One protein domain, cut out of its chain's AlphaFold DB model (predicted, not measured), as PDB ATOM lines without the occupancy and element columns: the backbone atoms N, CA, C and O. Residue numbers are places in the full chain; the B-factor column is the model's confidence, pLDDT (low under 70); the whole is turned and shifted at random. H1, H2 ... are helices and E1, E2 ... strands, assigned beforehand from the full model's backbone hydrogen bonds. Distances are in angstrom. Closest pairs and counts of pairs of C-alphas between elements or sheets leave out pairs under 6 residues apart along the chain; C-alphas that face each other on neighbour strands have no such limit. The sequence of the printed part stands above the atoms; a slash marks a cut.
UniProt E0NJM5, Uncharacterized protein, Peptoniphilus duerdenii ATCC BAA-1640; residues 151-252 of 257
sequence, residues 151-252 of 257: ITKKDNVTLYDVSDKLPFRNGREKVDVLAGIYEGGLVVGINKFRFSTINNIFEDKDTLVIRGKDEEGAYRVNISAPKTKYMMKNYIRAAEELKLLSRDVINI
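This is residues 151 to 252 of the 257 residues of an uncharacterized protein of Peptoniphilus duerdenii ATCC BAA-1640 (UniProt E0NJM5). What shape do these coordinates draw? One helix, H1, packs in the angle between two sheets: a twisted sheet of five strands and a small sheet of three, whose strand E5 is near E7 of the larger one. What is it made of? The printed part has 102 residues, with eight named strands, E1 to E8, and then one named helix, H1; the class is mixed, helices and strands. The larger sheet, E1 E2 E8 E7 E6, is mixed and the smaller, E3 E4 E5, is antiparallel. How large is it? It is compact, with a radius of gyration of the C-alphas of 13.0 A, and rounded, spanning 36 by 31 by 26 A.

How does the larger sheet begin? E1, residues 151 to 154, and E2, residues 157 to 162, form an antiparallel hairpin, with N 152 and O 159 2.9 A apart. What comes next? E3, residues 179 to 182, E4, residues 185 to 188, and E5, residues 191 to 194, form a meander, each strand the antiparallel neighbour of the one before; N 180 and O 187 are 3.0 A apart, and N 186 and O 193 2.8 A. E6, residues 198 to 204, E7, residues 207 to 213, and E8, residues 218 to 223, form another, with N 209 and O 202 2.8 A apart, and N 221 and O 210 also 2.8 A. E8 is parallel to E2, with N 160 and O 220 2.9 A apart. Where is the helix? H1, residues 226 to 241, makes two layers with each sheet, a helix on one face: it runs along E3 at a height of 9.0 A, and slantwise to the larger sheet's strands at 10.7 A, at 43 degrees to E7 on the local plane. The closest C-alphas of H1 and E3 are those of Tyr 235 and Ile 181, 6.3 A apart, those of H1 and E7 are Lys 229 and Leu 208, 6.4 A, and those of H1 and E8 are Lys 229 and Ile 223, 5.7 A. In H1 every O i to N i+4 pair is within hydrogen-bond range.

Where do the elements begin and end? C-alpha 151 of E1 is at (23.651, -43.641, -32.487), and C-alpha 241 of H1 is at (39.411, -20.416, -21.403). Which are longer? From first to last C-alpha, E2 measures 16.0 A, E6 16.6 A, E8 16.8 A, E7 19.6 A and H1 22.8 A.

Which link is long? E2 to E3, with residues 163 to 178 between them; the other links are tight. What follows the helix? Residues 250 to 251 pair, parallel, with residues 201 to 202 of E6. Is anything cut or uncertain? The printed part has no cut, and no printed residue is under 70 in pLDDT.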
ATOM      1  N   ILE A 151      22.759 -43.743 -31.332       93.75
ATOM      2  CA  ILE A 151      23.651 -43.641 -32.487       93.75
ATOM      3  C   ILE A 151      22.876 -44.016 -33.748       93.75
ATOM      4  O   ILE A 151      22.306 -45.105 -33.823       93.75
ATOM      5  N   THR A 152      22.874 -43.129 -34.741       93.94
ATOM      6  CA  THR A 152      22.262 -43.371 -36.055       93.94
ATOM      7  C   THR A 152      23.266 -43.018 -37.147       93.94
ATOM      8  O   THR A 152      23.894 -41.969 -37.082       93.94
ATOM      9  N   LYS A 153      23.427 -43.863 -38.168       89.75
ATOM     10  CA  LYS A 153      24.250 -43.541 -39.343       89.75
ATOM     11  C   LYS A 153      23.339 -43.085 -40.478       89.75
ATOM     12  O   LYS A 153      22.461 -43.844 -40.880       89.75
ATOM     13  N   LYS A 154      23.533 -41.860 -40.971       84.75
ATOM     14  CA  LYS A 154      22.764 -41.288 -42.084       84.75
ATOM     15  C   LYS A 154      23.700 -40.499 -43.000       84.75
ATOM     16  O   LYS A 154      24.477 -39.695 -42.504       84.75
ATOM     17  N   ASP A 155      23.640 -40.737 -44.309       79.12
ATOM     18  CA  ASP A 155      24.356 -39.953 -45.330       79.12
ATOM     19  C   ASP A 155      25.870 -39.773 -45.057       79.12
ATOM     20  O   ASP A 155      26.414 -38.680 -45.181       79.12
ATOM     21  N   ASN A 156      26.564 -40.846 -44.646       82.12
ATOM     22  CA  ASN A 156      27.983 -40.834 -44.228       82.12
ATOM     23  C   ASN A 156      28.310 -39.945 -43.011       82.12
ATOM     24  O   ASN A 156      29.478 -39.637 -42.758       82.12
ATOM     25  N   VAL A 157      27.295 -39.570 -42.233       90.50
ATOM     26  CA  VAL A 157      27.426 -38.873 -40.954       90.50
ATOM     27  C   VAL A 157      26.948 -39.785 -39.828       90.50
ATOM     28  O   VAL A 157      25.858 -40.363 -39.884       90.50
ATOM     29  N   THR A 158      27.751 -39.899 -38.773       95.19
ATOM     30  CA  THR A 158      27.322 -40.554 -37.533       95.19
ATOM     31  C   THR A 158      26.654 -39.527 -36.622       95.19
ATOM     32  O   THR A 158      27.267 -38.538 -36.216       95.19
ATOM     33  N   LEU A 159      25.378 -39.752 -36.325       95.38
ATOM     34  CA  LEU A 159      24.558 -38.926 -35.448       95.38
ATOM     35  C   LEU A 159      24.556 -39.520 -34.042       95.38
ATOM     36  O   LEU A 159      24.248 -40.700 -33.873       95.38
ATOM     37  N   TYR A 160      24.866 -38.691 -33.051       96.81
ATOM     38  CA  TYR A 160      24.810 -39.024 -31.632       96.81
ATOM     39  C   TYR A 160      23.751 -38.147 -30.973       96.81
ATOM     40  O   TYR A 160      24.003 -36.976 -30.700       96.81
ATOM     41  N   ASP A 161      22.574 -38.706 -30.715       96.50
ATOM     42  CA  ASP A 161      21.467 -37.962 -30.118       96.50
ATOM     43  C   ASP A 161      21.385 -38.228 -28.615       96.50
ATOM     44  O   ASP A 161      21.239 -39.372 -28.181       96.50
ATOM     45  N   VAL A 162      21.430 -37.165 -27.814       96.31
ATOM     46  CA  VAL A 162      21.188 -37.185 -26.368       96.31
ATOM     47  C   VAL A 162      19.927 -36.388 -26.075       96.31
ATOM     48  O   VAL A 162      19.882 -35.168 -26.248       96.31
ATOM     49  N   SER A 163      18.878 -37.090 -25.651       93.69
ATOM     50  CA  SER A 163      17.566 -36.502 -25.389       93.69
ATOM     51  C   SER A 163      16.839 -37.259 -24.285       93.69
ATOM     52  O   SER A 163      16.867 -38.490 -24.263       93.69
ATOM     53  N   ASP A 164      16.104 -36.542 -23.435       89.75
ATOM     54  CA  ASP A 164      15.192 -37.147 -22.452       89.75
ATOM     55  C   ASP A 164      14.017 -37.887 -23.095       89.75
ATOM     56  O   ASP A 164      13.405 -38.763 -22.477       89.75
ATOM     57  N   LYS A 165      13.727 -37.581 -24.366       90.31
ATOM     58  CA  LYS A 165      12.703 -38.269 -25.162       90.31
ATOM     59  C   LYS A 165      13.131 -39.680 -25.578       90.31
ATOM     60  O   LYS A 165      12.314 -40.433 -26.105       90.31
ATOM     61  N   LEU A 166      14.397 -40.056 -25.373       88.69
ATOM     62  CA  LEU A 166      14.860 -41.408 -25.674       88.69
ATOM     63  C   LEU A 166      14.185 -42.451 -24.767       88.69
ATOM     64  O   LEU A 166      13.776 -42.141 -23.642       88.69
ATOM     65  N   PRO A 167      14.098 -43.718 -25.209       89.25
ATOM     66  CA  PRO A 167      13.580 -44.803 -24.382       89.25
ATOM     67  C   PRO A 167      14.279 -44.888 -23.018       89.25
ATOM     68  O   PRO A 167      15.476 -44.627 -22.916       89.25
ATOM     69  N   PHE A 168      13.554 -45.298 -21.974       87.44
ATOM     70  CA  PHE A 168      14.086 -45.370 -20.602       87.44
ATOM     71  C   PHE A 168      15.361 -46.218 -20.478       87.44
ATOM     72  O   PHE A 168      16.257 -45.874 -19.715       87.44
ATOM     73  N   ARG A 169      15.511 -47.259 -21.309       87.44
ATOM     74  CA  ARG A 169      16.728 -48.090 -21.382       87.44
ATOM     75  C   ARG A 169      18.009 -47.313 -21.721       87.44
ATOM     76  O   ARG A 169      19.097 -47.764 -21.389       87.44
ATOM     77  N   ASN A 170      17.902 -46.161 -22.391       89.50
ATOM     78  CA  ASN A 170      19.047 -45.286 -22.670       89.50
ATOM     79  C   ASN A 170      19.472 -44.500 -21.423       89.50
ATOM     80  O   ASN A 170      20.596 -44.005 -21.344       89.50
ATOM     81  N   GLY A 171      18.611 -44.438 -20.417       91.06
ATOM     82  CA  GLY A 171      18.812 -43.739 -19.164       91.06
ATOM     83  C   GLY A 171      18.061 -42.421 -19.069       91.06
ATOM     84  O   GLY A 171      17.370 -41.997 -20.001       91.06
ATOM     85  N   ARG A 172      18.206 -41.771 -17.920       91.19
ATOM     86  CA  ARG A 172      17.685 -40.442 -17.599       91.19
ATOM     87  C   ARG A 172      18.743 -39.677 -16.828       91.19
ATOM     88  O   ARG A 172      19.524 -40.269 -16.098       91.19
ATOM     89  N   GLU A 173      18.710 -38.359 -16.900       90.31
ATOM     90  CA  GLU A 173      19.604 -37.498 -16.124       90.31
ATOM     91  C   GLU A 173      18.997 -37.071 -14.774       90.31
ATOM     92  O   GLU A 173      19.129 -35.930 -14.335       90.31
ATOM     93  N   LYS A 174      18.304 -37.979 -14.067       87.06
ATOM     94  CA  LYS A 174      17.747 -37.639 -12.745       87.06
ATOM     95  C   LYS A 174      18.855 -37.469 -11.709       87.06
ATOM     96  O   LYS A 174      18.876 -36.445 -11.029       87.06
ATOM     97  N   VAL A 175      19.763 -38.440 -11.634       83.56
ATOM     98  CA  VAL A 175      20.817 -38.504 -10.607       83.56
ATOM     99  C   VAL A 175      22.131 -37.883 -11.079       83.56
ATOM    100  O   VAL A 175      22.800 -37.200 -10.311       83.56
ATOM    101  N   ASP A 176      22.497 -38.103 -12.341       86.88
ATOM    102  CA  ASP A 176      23.794 -37.688 -12.881       86.88
ATOM    103  C   ASP A 176      23.728 -37.474 -14.398       86.88
ATOM    104  O   ASP A 176      22.768 -37.901 -15.047       86.88
ATOM    105  N   VAL A 177      24.770 -36.869 -14.967       92.50
ATOM    106  CA  VAL A 177      24.982 -36.744 -16.414       92.50
ATOM    107  C   VAL A 177      26.088 -37.690 -16.871       92.50
ATOM    108  O   VAL A 177      27.022 -37.993 -16.134       92.50
ATOM    109  N   LEU A 178      26.009 -38.150 -18.119       93.38
ATOM    110  CA  LEU A 178      27.053 -38.984 -18.718       93.38
ATOM    111  C   LEU A 178      27.793 -38.189 -19.793       93.38
ATOM    112  O   LEU A 178      27.752 -38.520 -20.975       93.38
ATOM    113  N   ALA A 179      28.406 -37.089 -19.366       95.06
ATOM    114  CA  ALA A 179      29.205 -36.212 -20.206       95.06
ATOM    115  C   ALA A 179      30.359 -35.587 -19.411       95.06
ATOM    116  O   ALA A 179      30.258 -35.411 -18.195       95.06
ATOM    117  N   GLY A 180      31.447 -35.246 -20.096       94.69
ATOM    118  CA  GLY A 180      32.629 -34.647 -19.477       94.69
ATOM    119  C   GLY A 180      33.663 -34.165 -20.482       94.69
ATOM    120  O   GLY A 180      33.494 -34.312 -21.692       94.69
ATOM    121  N   ILE A 181      34.758 -33.637 -19.949       94.88
ATOM    122  CA  ILE A 181      35.978 -33.278 -20.674       94.88
ATOM    123  C   ILE A 181      37.102 -34.225 -20.242       94.88
ATOM    124  O   ILE A 181      37.094 -34.740 -19.126       94.88
ATOM    125  N   TYR A 182      38.040 -34.494 -21.141       95.00
ATOM    126  CA  TYR A 182      39.320 -35.150 -20.872       95.00
ATOM    127  C   TYR A 182      40.429 -34.347 -21.560       95.00
ATOM    128  O   TYR A 182      40.135 -33.474 -22.374       95.00
ATOM    129  N   GLU A 183      41.699 -34.659 -21.291       91.94
ATOM    130  CA  GLU A 183      42.843 -33.875 -21.800       91.94
ATOM    131  C   GLU A 183      42.810 -33.612 -23.318       91.94
ATOM    132  O   GLU A 183      43.267 -32.572 -23.779       91.94
ATOM    133  N   GLY A 184      42.257 -34.539 -24.107       91.81
ATOM    134  CA  GLY A 184      42.224 -34.442 -25.567       91.81
ATOM    135  C   GLY A 184      40.878 -34.046 -26.178       91.81
ATOM    136  O   GLY A 184      40.785 -34.011 -27.409       91.81
ATOM    137  N   GLY A 185      39.819 -33.821 -25.392       95.31
ATOM    138  CA  GLY A 185      38.495 -33.575 -25.967       95.31
ATOM    139  C   GLY A 185      37.298 -33.697 -25.028       95.31
ATOM    140  O   GLY A 185      37.408 -33.662 -23.807       95.31
ATOM    141  N   LEU A 186      36.129 -33.902 -25.630       96.00
ATOM    142  CA  LEU A 186      34.845 -34.086 -24.956       96.00
ATOM    143  C   LEU A 186      34.419 -35.558 -24.967       96.00
ATOM    144  O   LEU A 186      34.746 -36.318 -25.882       96.00
ATOM    145  N   VAL A 187      33.641 -35.959 -23.966       96.12
ATOM    146  CA  VAL A 187      33.011 -37.280 -23.873       96.12
ATOM    147  C   VAL A 187      31.513 -37.123 -23.693       96.12
ATOM    148  O   VAL A 187      31.060 -36.327 -22.871       96.12
ATOM    149  N   VAL A 188      30.752 -37.934 -24.428       95.00
ATOM    150  CA  VAL A 188      29.306 -38.082 -24.250       95.00
ATOM    151  C   VAL A 188      28.945 -39.563 -24.292       95.00
ATOM    152  O   VAL A 188      29.120 -40.253 -25.302       95.00
ATOM    153  N   GLY A 189      28.434 -40.076 -23.179       93.38
ATOM    154  CA  GLY A 189      28.200 -41.497 -23.003       93.38
ATOM    155  C   GLY A 189      29.510 -42.273 -22.940       93.38
ATOM    156  O   GLY A 189      30.317 -42.114 -22.028       93.38
ATOM    157  N   ILE A 190      29.703 -43.113 -23.953       93.75
ATOM    158  CA  ILE A 190      30.933 -43.876 -24.192       93.75
ATOM    159  C   ILE A 190      31.641 -43.435 -25.480       93.75
ATOM    160  O   ILE A 190      32.471 -44.160 -26.015       93.75
ATOM    161  N   ASN A 191      31.296 -42.256 -26.000       94.81
ATOM    162  CA  ASN A 191      31.842 -41.726 -27.245       94.81
ATOM    163  C   ASN A 191      32.778 -40.557 -26.945       94.81
ATOM    164  O   ASN A 191      32.473 -39.715 -26.098       94.81
ATOM    165  N   LYS A 192      33.915 -40.526 -27.642       94.50
ATOM    166  CA  LYS A 192      34.989 -39.545 -27.460       94.50
ATOM    167  C   LYS A 192      35.064 -38.652 -28.687       94.50
ATOM    168  O   LYS A 192      35.088 -39.161 -29.800       94.50
ATOM    169  N   PHE A 193      35.190 -37.351 -28.473       95.50
ATOM    170  CA  PHE A 193      35.297 -36.351 -29.531       95.50
ATOM    171  C   PHE A 193      36.541 -35.513 -29.265       95.50
ATOM    172  O   PHE A 193      36.602 -34.821 -28.252       95.50
ATOM    173  N   ARG A 194      37.568 -35.624 -30.112       95.06
ATOM    174  CA  ARG A 194      38.827 -34.888 -29.915       95.06
ATOM    175  C   ARG A 194      38.622 -33.415 -30.238       95.06
ATOM    176  O   ARG A 194      37.953 -33.105 -31.218       95.06
ATOM    177  N   PHE A 195      39.248 -32.513 -29.486       95.06
ATOM    178  CA  PHE A 195      39.154 -31.078 -29.787       95.06
ATOM    179  C   PHE A 195      39.626 -30.756 -31.204       95.06
ATOM    180  O   PHE A 195      38.938 -30.054 -31.936       95.06
ATOM    181  N   SER A 196      40.715 -31.390 -31.643       93.31
ATOM    182  CA  SER A 196      41.285 -31.213 -32.983       93.31
ATOM    183  C   SER A 196      40.377 -31.659 -34.137       93.31
ATOM    184  O   SER A 196      40.691 -31.376 -35.288       93.31
ATOM    185  N   THR A 197      39.319 -32.431 -33.869       94.94
ATOM    186  CA  THR A 197      38.385 -32.919 -34.899       94.94
ATOM    187  C   THR A 197      37.062 -32.163 -34.902       94.94
ATOM    188  O   THR A 197      36.226 -32.421 -35.768       94.94
ATOM    189  N   ILE A 198      36.841 -31.275 -33.926       96.56
ATOM    190  CA  ILE A 198      35.636 -30.452 -33.838       96.56
ATOM    191  C   ILE A 198      35.795 -29.270 -34.790       96.56
ATOM    192  O   ILE A 198      36.750 -28.508 -34.699       96.56
ATOM    193  N   ASN A 199      34.825 -29.121 -35.689       94.56
ATOM    194  CA  ASN A 199      34.829 -28.078 -36.712       94.56
ATOM    195  C   ASN A 199      33.862 -26.942 -36.385       94.56
ATOM    196  O   ASN A 199      34.062 -25.825 -36.841       94.56
ATOM    197  N   ASN A 200      32.768 -27.237 -35.676       95.56
ATOM    198  CA  ASN A 200      31.777 -26.230 -35.312       95.56
ATOM    199  C   ASN A 200      30.955 -26.696 -34.105       95.56
ATOM    200  O   ASN A 200      30.515 -27.849 -34.058       95.56
ATOM    201  N   ILE A 201      30.709 -25.786 -33.173       96.50
ATOM    202  CA  ILE A 201      29.800 -25.926 -32.041       96.50
ATOM    203  C   ILE A 201      28.797 -24.781 -32.127       96.50
ATOM    204  O   ILE A 201      29.196 -23.624 -32.147       96.50
ATOM    205  N   PHE A 202      27.505 -25.084 -32.169       95.00
ATOM    206  CA  PHE A 202      26.459 -24.065 -32.257       95.00
ATOM    207  C   PHE A 202      25.167 -24.540 -31.594       95.00
ATOM    208  O   PHE A 202      24.996 -25.733 -31.329       95.00
ATOM    209  N   GLU A 203      24.247 -23.614 -31.348       93.81
ATOM    210  CA  GLU A 203      22.899 -23.936 -30.883       93.81
ATOM    211  C   GLU A 203      21.896 -23.880 -32.037       93.81
ATOM    212  O   GLU A 203      21.886 -22.955 -32.846       93.81
ATOM    213  N   ASP A 204      21.068 -24.917 -32.128       90.31
ATOM    214  CA  ASP A 204      19.958 -25.036 -33.070       90.31
ATOM    215  C   ASP A 204      18.674 -25.187 -32.254       90.31
ATOM    216  O   ASP A 204      18.356 -26.276 -31.756       90.31
ATOM    217  N   LYS A 205      17.969 -24.065 -32.057       86.69
ATOM    218  CA  LYS A 205      16.850 -23.955 -31.106       86.69
ATOM    219  C   LYS A 205      17.310 -24.414 -29.713       86.69
ATOM    220  O   LYS A 205      18.340 -23.972 -29.225       86.69
ATOM    221  N   ASP A 206      16.608 -25.366 -29.100       88.75
ATOM    222  CA  ASP A 206      16.933 -25.885 -27.768       88.75
ATOM    223  C   ASP A 206      18.042 -26.950 -27.745       88.75
ATOM    224  O   ASP A 206      18.275 -27.574 -26.704       88.75
ATOM    225  N   THR A 207      18.716 -27.196 -28.873       94.19
ATOM    226  CA  THR A 207      19.698 -28.276 -29.021       94.19
ATOM    227  C   THR A 207      21.104 -27.721 -29.197       94.19
ATOM    228  O   THR A 207      21.376 -26.990 -30.144       94.19
ATOM    229  N   LEU A 208      22.028 -28.152 -28.340       96.69
ATOM    230  CA  LEU A 208      23.455 -27.933 -28.552       96.69
ATOM    231  C   LEU A 208      23.965 -28.931 -29.595       96.69
ATOM    232  O   LEU A 208      23.770 -30.142 -29.458       96.69
ATOM    233  N   VAL A 209      24.624 -28.428 -30.633       97.19
ATOM    234  CA  VAL A 209      25.117 -29.222 -31.757       97.19
ATOM    235  C   VAL A 209      26.634 -29.113 -31.851       97.19
ATOM    236  O   VAL A 209      27.179 -28.026 -32.003       97.19
ATOM    237  N   ILE A 210      27.317 -30.258 -31.837       97.38
ATOM    238  CA  ILE A 210      28.768 -30.359 -32.048       97.38
ATOM    239  C   ILE A 210      29.001 -31.131 -33.345       97.38
ATOM    240  O   ILE A 210      28.579 -32.281 -33.475       97.38
ATOM    241  N   ARG A 211      29.673 -30.513 -34.315       96.56
ATOM    242  CA  ARG A 211      30.039 -31.133 -35.593       96.56
ATOM    243  C   ARG A 211      31.541 -31.294 -35.694       96.56
ATOM    244  O   ARG A 211      32.306 -30.415 -35.303       96.56
ATOM    245  N   GLY A 212      31.954 -32.389 -36.304       95.94
ATOM    246  CA  GLY A 212      33.357 -32.629 -36.578       95.94
ATOM    247  C   GLY A 212      33.570 -33.730 -37.594       95.94
ATOM    248  O   GLY A 212      32.620 -34.267 -38.175       95.94
ATOM    249  N   LYS A 213      34.839 -34.033 -37.837       94.56
ATOM    250  CA  LYS A 213      35.246 -35.099 -38.745       94.56
ATOM    251  C   LYS A 213      36.515 -35.756 -38.235       94.56
ATOM    252  O   LYS A 213      37.533 -35.090 -38.073       94.56
ATOM    253  N   ASP A 214      36.452 -37.059 -38.022       91.06
ATOM    254  CA  ASP A 214      37.580 -37.869 -37.582       91.06
ATOM    255  C   ASP A 214      37.968 -38.908 -38.650       91.06
ATOM    256  O   ASP A 214      37.644 -38.780 -39.837       91.06
ATOM    257  N   GLU A 215      38.737 -39.916 -38.240       86.25
ATOM    258  CA  GLU A 215      39.174 -41.017 -39.099       86.25
ATOM    259  C   GLU A 215      38.015 -41.920 -39.557       86.25
ATOM    260  O   GLU A 215      38.135 -42.585 -40.587       86.25
ATOM    261  N   GLU A 216      36.902 -41.940 -38.819       81.88
ATOM    262  CA  GLU A 216      35.733 -42.792 -39.063       81.88
ATOM    263  C   GLU A 216      34.674 -42.092 -39.918       81.88
ATOM    264  O   GLU A 216      33.880 -42.754 -40.591       81.88
ATOM    265  N   GLY A 217      34.695 -40.761 -39.961       89.62
ATOM    266  CA  GLY A 217      33.884 -39.971 -40.875       89.62
ATOM    267  C   GLY A 217      33.443 -38.649 -40.274       89.62
ATOM    268  O   GLY A 217      34.017 -38.143 -39.314       89.62
ATOM    269  N   ALA A 218      32.422 -38.050 -40.880       94.62
ATOM    270  CA  ALA A 218      31.770 -36.894 -40.286       94.62
ATOM    271  C   ALA A 218      30.886 -37.346 -39.116       94.62
ATOM    272  O   ALA A 218      30.230 -38.389 -39.184       94.62
ATOM    273  N   TYR A 219      30.824 -36.535 -38.067       96.56
ATOM    274  CA  TYR A 219      29.934 -36.768 -36.938       96.56
ATOM    275  C   TYR A 219      29.159 -35.510 -36.557       96.56
ATOM    276  O   TYR A 219      29.605 -34.377 -36.766       96.56
ATOM    277  N   ARG A 220      27.984 -35.727 -35.965       96.12
ATOM    278  CA  ARG A 220      27.155 -34.690 -35.356       96.12
ATOM    279  C   ARG A 220      26.624 -35.197 -34.022       96.12
ATOM    280  O   ARG A 220      25.942 -36.216 -33.976       96.12
ATOM    281  N   VAL A 221      26.920 -34.476 -32.951       97.50
ATOM    282  CA  VAL A 221      26.381 -34.723 -31.613       97.50
ATOM    283  C   VAL A 221      25.275 -33.709 -31.365       97.50
ATOM    284  O   VAL A 221      25.530 -32.512 -31.435       97.50
ATOM    285  N   ASN A 222      24.061 -34.184 -31.106       96.94
ATOM    286  CA  ASN A 222      22.907 -33.357 -30.772       96.94
ATOM    287  C   ASN A 222      22.556 -33.579 -29.302       96.94
ATOM    288  O   ASN A 222      22.213 -34.691 -28.900       96.94
ATOM    289  N   ILE A 223      22.624 -32.525 -28.496       97.38
ATOM    290  CA  ILE A 223      22.377 -32.580 -27.057       97.38
ATOM    291  C   ILE A 223      21.181 -31.685 -26.744       97.38
ATOM    292  O   ILE A 223      21.279 -30.461 -26.734       97.38
ATOM    293  N   SER A 224      20.041 -32.326 -26.498       95.94
ATOM    294  CA  SER A 224      18.776 -31.674 -26.120       95.94
ATOM    295  C   SER A 224      18.369 -31.958 -24.671       95.94
ATOM    296  O   SER A 224      17.473 -31.301 -24.154       95.94
ATOM    297  N   ALA A 225      19.012 -32.929 -24.013       95.12
ATOM    298  CA  ALA A 225      18.795 -33.212 -22.596       95.12
ATOM    299  C   ALA A 225      19.301 -32.026 -21.739       95.12
ATOM    300  O   ALA A 225      20.483 -31.684 -21.864       95.12
ATOM    301  N   PRO A 226      18.448 -31.362 -20.932       93.19
ATOM    302  CA  PRO A 226      18.761 -30.093 -20.279       93.19
ATOM    303  C   PRO A 226      20.026 -30.091 -19.416       93.19
ATOM    304  O   PRO A 226      20.886 -29.229 -19.609       93.19
ATOM    305  N   LYS A 227      20.188 -31.046 -18.491       93.44
ATOM    306  CA  LYS A 227      21.354 -31.083 -17.592       93.44
ATOM    307  C   LYS A 227      22.623 -31.411 -18.361       93.44
ATOM    308  O   LYS A 227      23.657 -30.791 -18.132       93.44
ATOM    309  N   THR A 228      22.554 -32.360 -19.293       94.88
ATOM    310  CA  THR A 228      23.700 -32.698 -20.141       94.88
ATOM    311  C   THR A 228      24.101 -31.510 -21.018       94.88
ATOM    312  O   THR A 228      25.293 -31.238 -21.152       94.88
ATOM    313  N   LYS A 229      23.131 -30.767 -21.569       95.19
ATOM    314  CA  LYS A 229      23.368 -29.538 -22.338       95.19
ATOM    315  C   LYS A 229      24.066 -28.484 -21.481       95.19
ATOM    316  O   LYS A 229      25.124 -28.008 -21.874       95.19
ATOM    317  N   TYR A 230      23.518 -28.181 -20.303       93.75
ATOM    318  CA  TYR A 230      24.091 -27.220 -19.356       93.75
ATOM    319  C   TYR A 230      25.543 -27.568 -18.994       93.75
ATOM    320  O   TYR A 230      26.452 -26.759 -19.174       93.75
ATOM    321  N   MET A 231      25.789 -28.816 -18.584       94.19
ATOM    322  CA  MET A 231      27.135 -29.280 -18.240       94.19
ATOM    323  C   MET A 231      28.086 -29.222 -19.438       94.19
ATOM    324  O   MET A 231      29.245 -28.848 -19.283       94.19
ATOM    325  N   MET A 232      27.609 -29.543 -20.642       95.31
ATOM    326  CA  MET A 232      28.429 -29.453 -21.845       95.31
ATOM    327  C   MET A 232      28.804 -28.008 -22.188       95.31
ATOM    328  O   MET A 232      29.960 -27.767 -22.526       95.31
ATOM    329  N   LYS A 233      27.881 -27.042 -22.053       95.00
ATOM    330  CA  LYS A 233      28.192 -25.611 -22.239       95.00
ATOM    331  C   LYS A 233      29.288 -25.163 -21.262       95.00
ATOM    332  O   LYS A 233      30.251 -24.536 -21.695       95.00
ATOM    333  N   ASN A 234      29.215 -25.587 -19.996       94.19
ATOM    334  CA  ASN A 234      30.268 -25.337 -19.002       94.19
ATOM    335  C   ASN A 234      31.626 -25.936 -19.403       94.19
ATOM    336  O   ASN A 234      32.653 -25.269 -19.296       94.19
ATOM    337  N   TYR A 235      31.650 -27.176 -19.901       94.06
ATOM    338  CA  TYR A 235      32.898 -27.803 -20.346       94.06
ATOM    339  C   TYR A 235      33.491 -27.140 -21.592       94.06
ATOM    340  O   TYR A 235      34.711 -27.025 -21.689       94.06
ATOM    341  N   ILE A 236      32.653 -26.691 -22.529       94.31
ATOM    342  CA  ILE A 236      33.099 -25.964 -23.726       94.31
ATOM    343  C   ILE A 236      33.703 -24.614 -23.332       94.31
ATOM    344  O   ILE A 236      34.796 -24.298 -23.792       94.31
ATOM    345  N   ARG A 237      33.054 -23.873 -22.425       92.69
ATOM    346  CA  ARG A 237      33.582 -22.611 -21.889       92.69
ATOM    347  C   ARG A 237      34.936 -22.801 -21.208       92.69
ATOM    348  O   ARG A 237      35.882 -22.087 -21.514       92.69
ATOM    349  N   ALA A 238      35.061 -23.805 -20.343       90.62
ATOM    350  CA  ALA A 238      36.335 -24.109 -19.693       90.62
ATOM    351  C   ALA A 238      37.429 -24.491 -20.711       90.62
ATOM    352  O   ALA A 238      38.582 -24.086 -20.576       90.62
ATOM    353  N   ALA A 239      37.083 -25.248 -21.756       90.88
ATOM    354  CA  ALA A 239      38.020 -25.605 -22.821       90.88
ATOM    355  C   ALA A 239      38.451 -24.396 -23.671       90.88
ATOM    356  O   ALA A 239      39.591 -24.357 -24.136       90.88
ATOM    357  N   GLU A 240      37.566 -23.418 -23.861       91.44
ATOM    358  CA  GLU A 240      37.871 -22.136 -24.502       91.44
ATOM    359  C   GLU A 240      38.842 -21.304 -23.650       91.44
ATOM    360  O   GLU A 240      39.879 -20.865 -24.147       91.44
ATOM    361  N   GLU A 241      38.561 -21.152 -22.352       89.69
ATOM    362  CA  GLU A 241      39.411 -20.416 -21.403       89.69
ATOM    363  C   GLU A 241      40.823 -21.026 -21.307       89.69
ATOM    364  O   GLU A 241      41.824 -20.308 -21.237       89.69
ATOM    365  N   LEU A 242      40.922 -22.356 -21.400       88.62
ATOM    366  CA  LEU A 242      42.183 -23.104 -21.431       88.62
ATOM    367  C   LEU A 242      42.847 -23.162 -22.819       88.62
ATOM    368  O   LEU A 242      43.884 -23.811 -22.967       88.62
ATOM    369  N   LYS A 243      42.279 -22.501 -23.839       88.12
ATOM    370  CA  LYS A 243      42.768 -22.486 -25.232       88.12
ATOM    371  C   LYS A 243      42.889 -23.876 -25.876       88.12
ATOM    372  O   LYS A 243      43.686 -24.077 -26.789       88.12
ATOM    373  N   LEU A 244      42.098 -24.842 -25.409       87.38
ATOM    374  CA  LEU A 244      41.992 -26.183 -25.997       87.38
ATOM    375  C   LEU A 244      41.023 -26.202 -27.188       87.38
ATOM    376  O   LEU A 244      41.174 -27.013 -28.102       87.38
ATOM    377  N   LEU A 245      40.040 -25.301 -27.174       88.81
ATOM    378  CA  LEU A 245      39.157 -24.988 -28.290       88.81
ATOM    379  C   LEU A 245      39.343 -23.527 -28.687       88.81
ATOM    380  O   LEU A 245      39.477 -22.655 -27.831       88.81
ATOM    381  N   SER A 246      39.330 -23.269 -29.989       84.88
ATOM    382  CA  SER A 246      39.414 -21.913 -30.519       84.88
ATOM    383  C   SER A 246      38.017 -21.299 -30.660       84.88
ATOM    384  O   SER A 246      37.048 -21.996 -30.969       84.88
ATOM    385  N   ARG A 247      37.902 -19.991 -30.404       85.94
ATOM    386  CA  ARG A 247      36.619 -19.266 -30.377       85.94
ATOM    387  C   ARG A 247      35.918 -19.230 -31.739       85.94
ATOM    388  O   ARG A 247      34.698 -19.209 -31.785       85.94
ATOM    389  N   ASP A 248      36.655 -19.295 -32.841       85.94
ATOM    390  CA  ASP A 248      36.110 -19.404 -34.206       85.94
ATOM    391  C   ASP A 248      35.276 -20.679 -34.437       85.94
ATOM    392  O   ASP A 248      34.372 -20.698 -35.271       85.94
ATOM    393  N   VAL A 249      35.545 -21.735 -33.666       88.88
ATOM    394  CA  VAL A 249      34.790 -22.994 -33.695       88.88
ATOM    395  C   VAL A 249      33.512 -22.908 -32.845       88.88
ATOM    396  O   VAL A 249      32.616 -23.741 -32.998       88.88
ATOM    397  N   ILE A 250      33.404 -21.918 -31.953       89.56
ATOM    398  CA  ILE A 250      32.366 -21.813 -30.923       89.56
ATOM    399  C   ILE A 250      31.381 -20.687 -31.264       89.56
ATOM    400  O   ILE A 250      31.664 -19.506 -31.093       89.56
ATOM    401  N   ASN A 251      30.169 -21.074 -31.661       88.38
ATOM    402  CA  ASN A 251      29.058 -20.191 -32.014       88.38
ATOM    403  C   ASN A 251      27.866 -20.403 -31.063       88.38
ATOM    404  O   ASN A 251      26.763 -20.743 -31.496       88.38
ATOM    405  N   ILE A 252      28.096 -20.266 -29.753       84.88
ATOM    406  CA  ILE A 252      27.069 -20.429 -28.709       84.88
ATOM    407  C   ILE A 252      27.046 -19.219 -27.769       84.88
ATOM    408  O   ILE A 252      28.095 -18.635 -27.489       84.88
TER     409      ILE A 252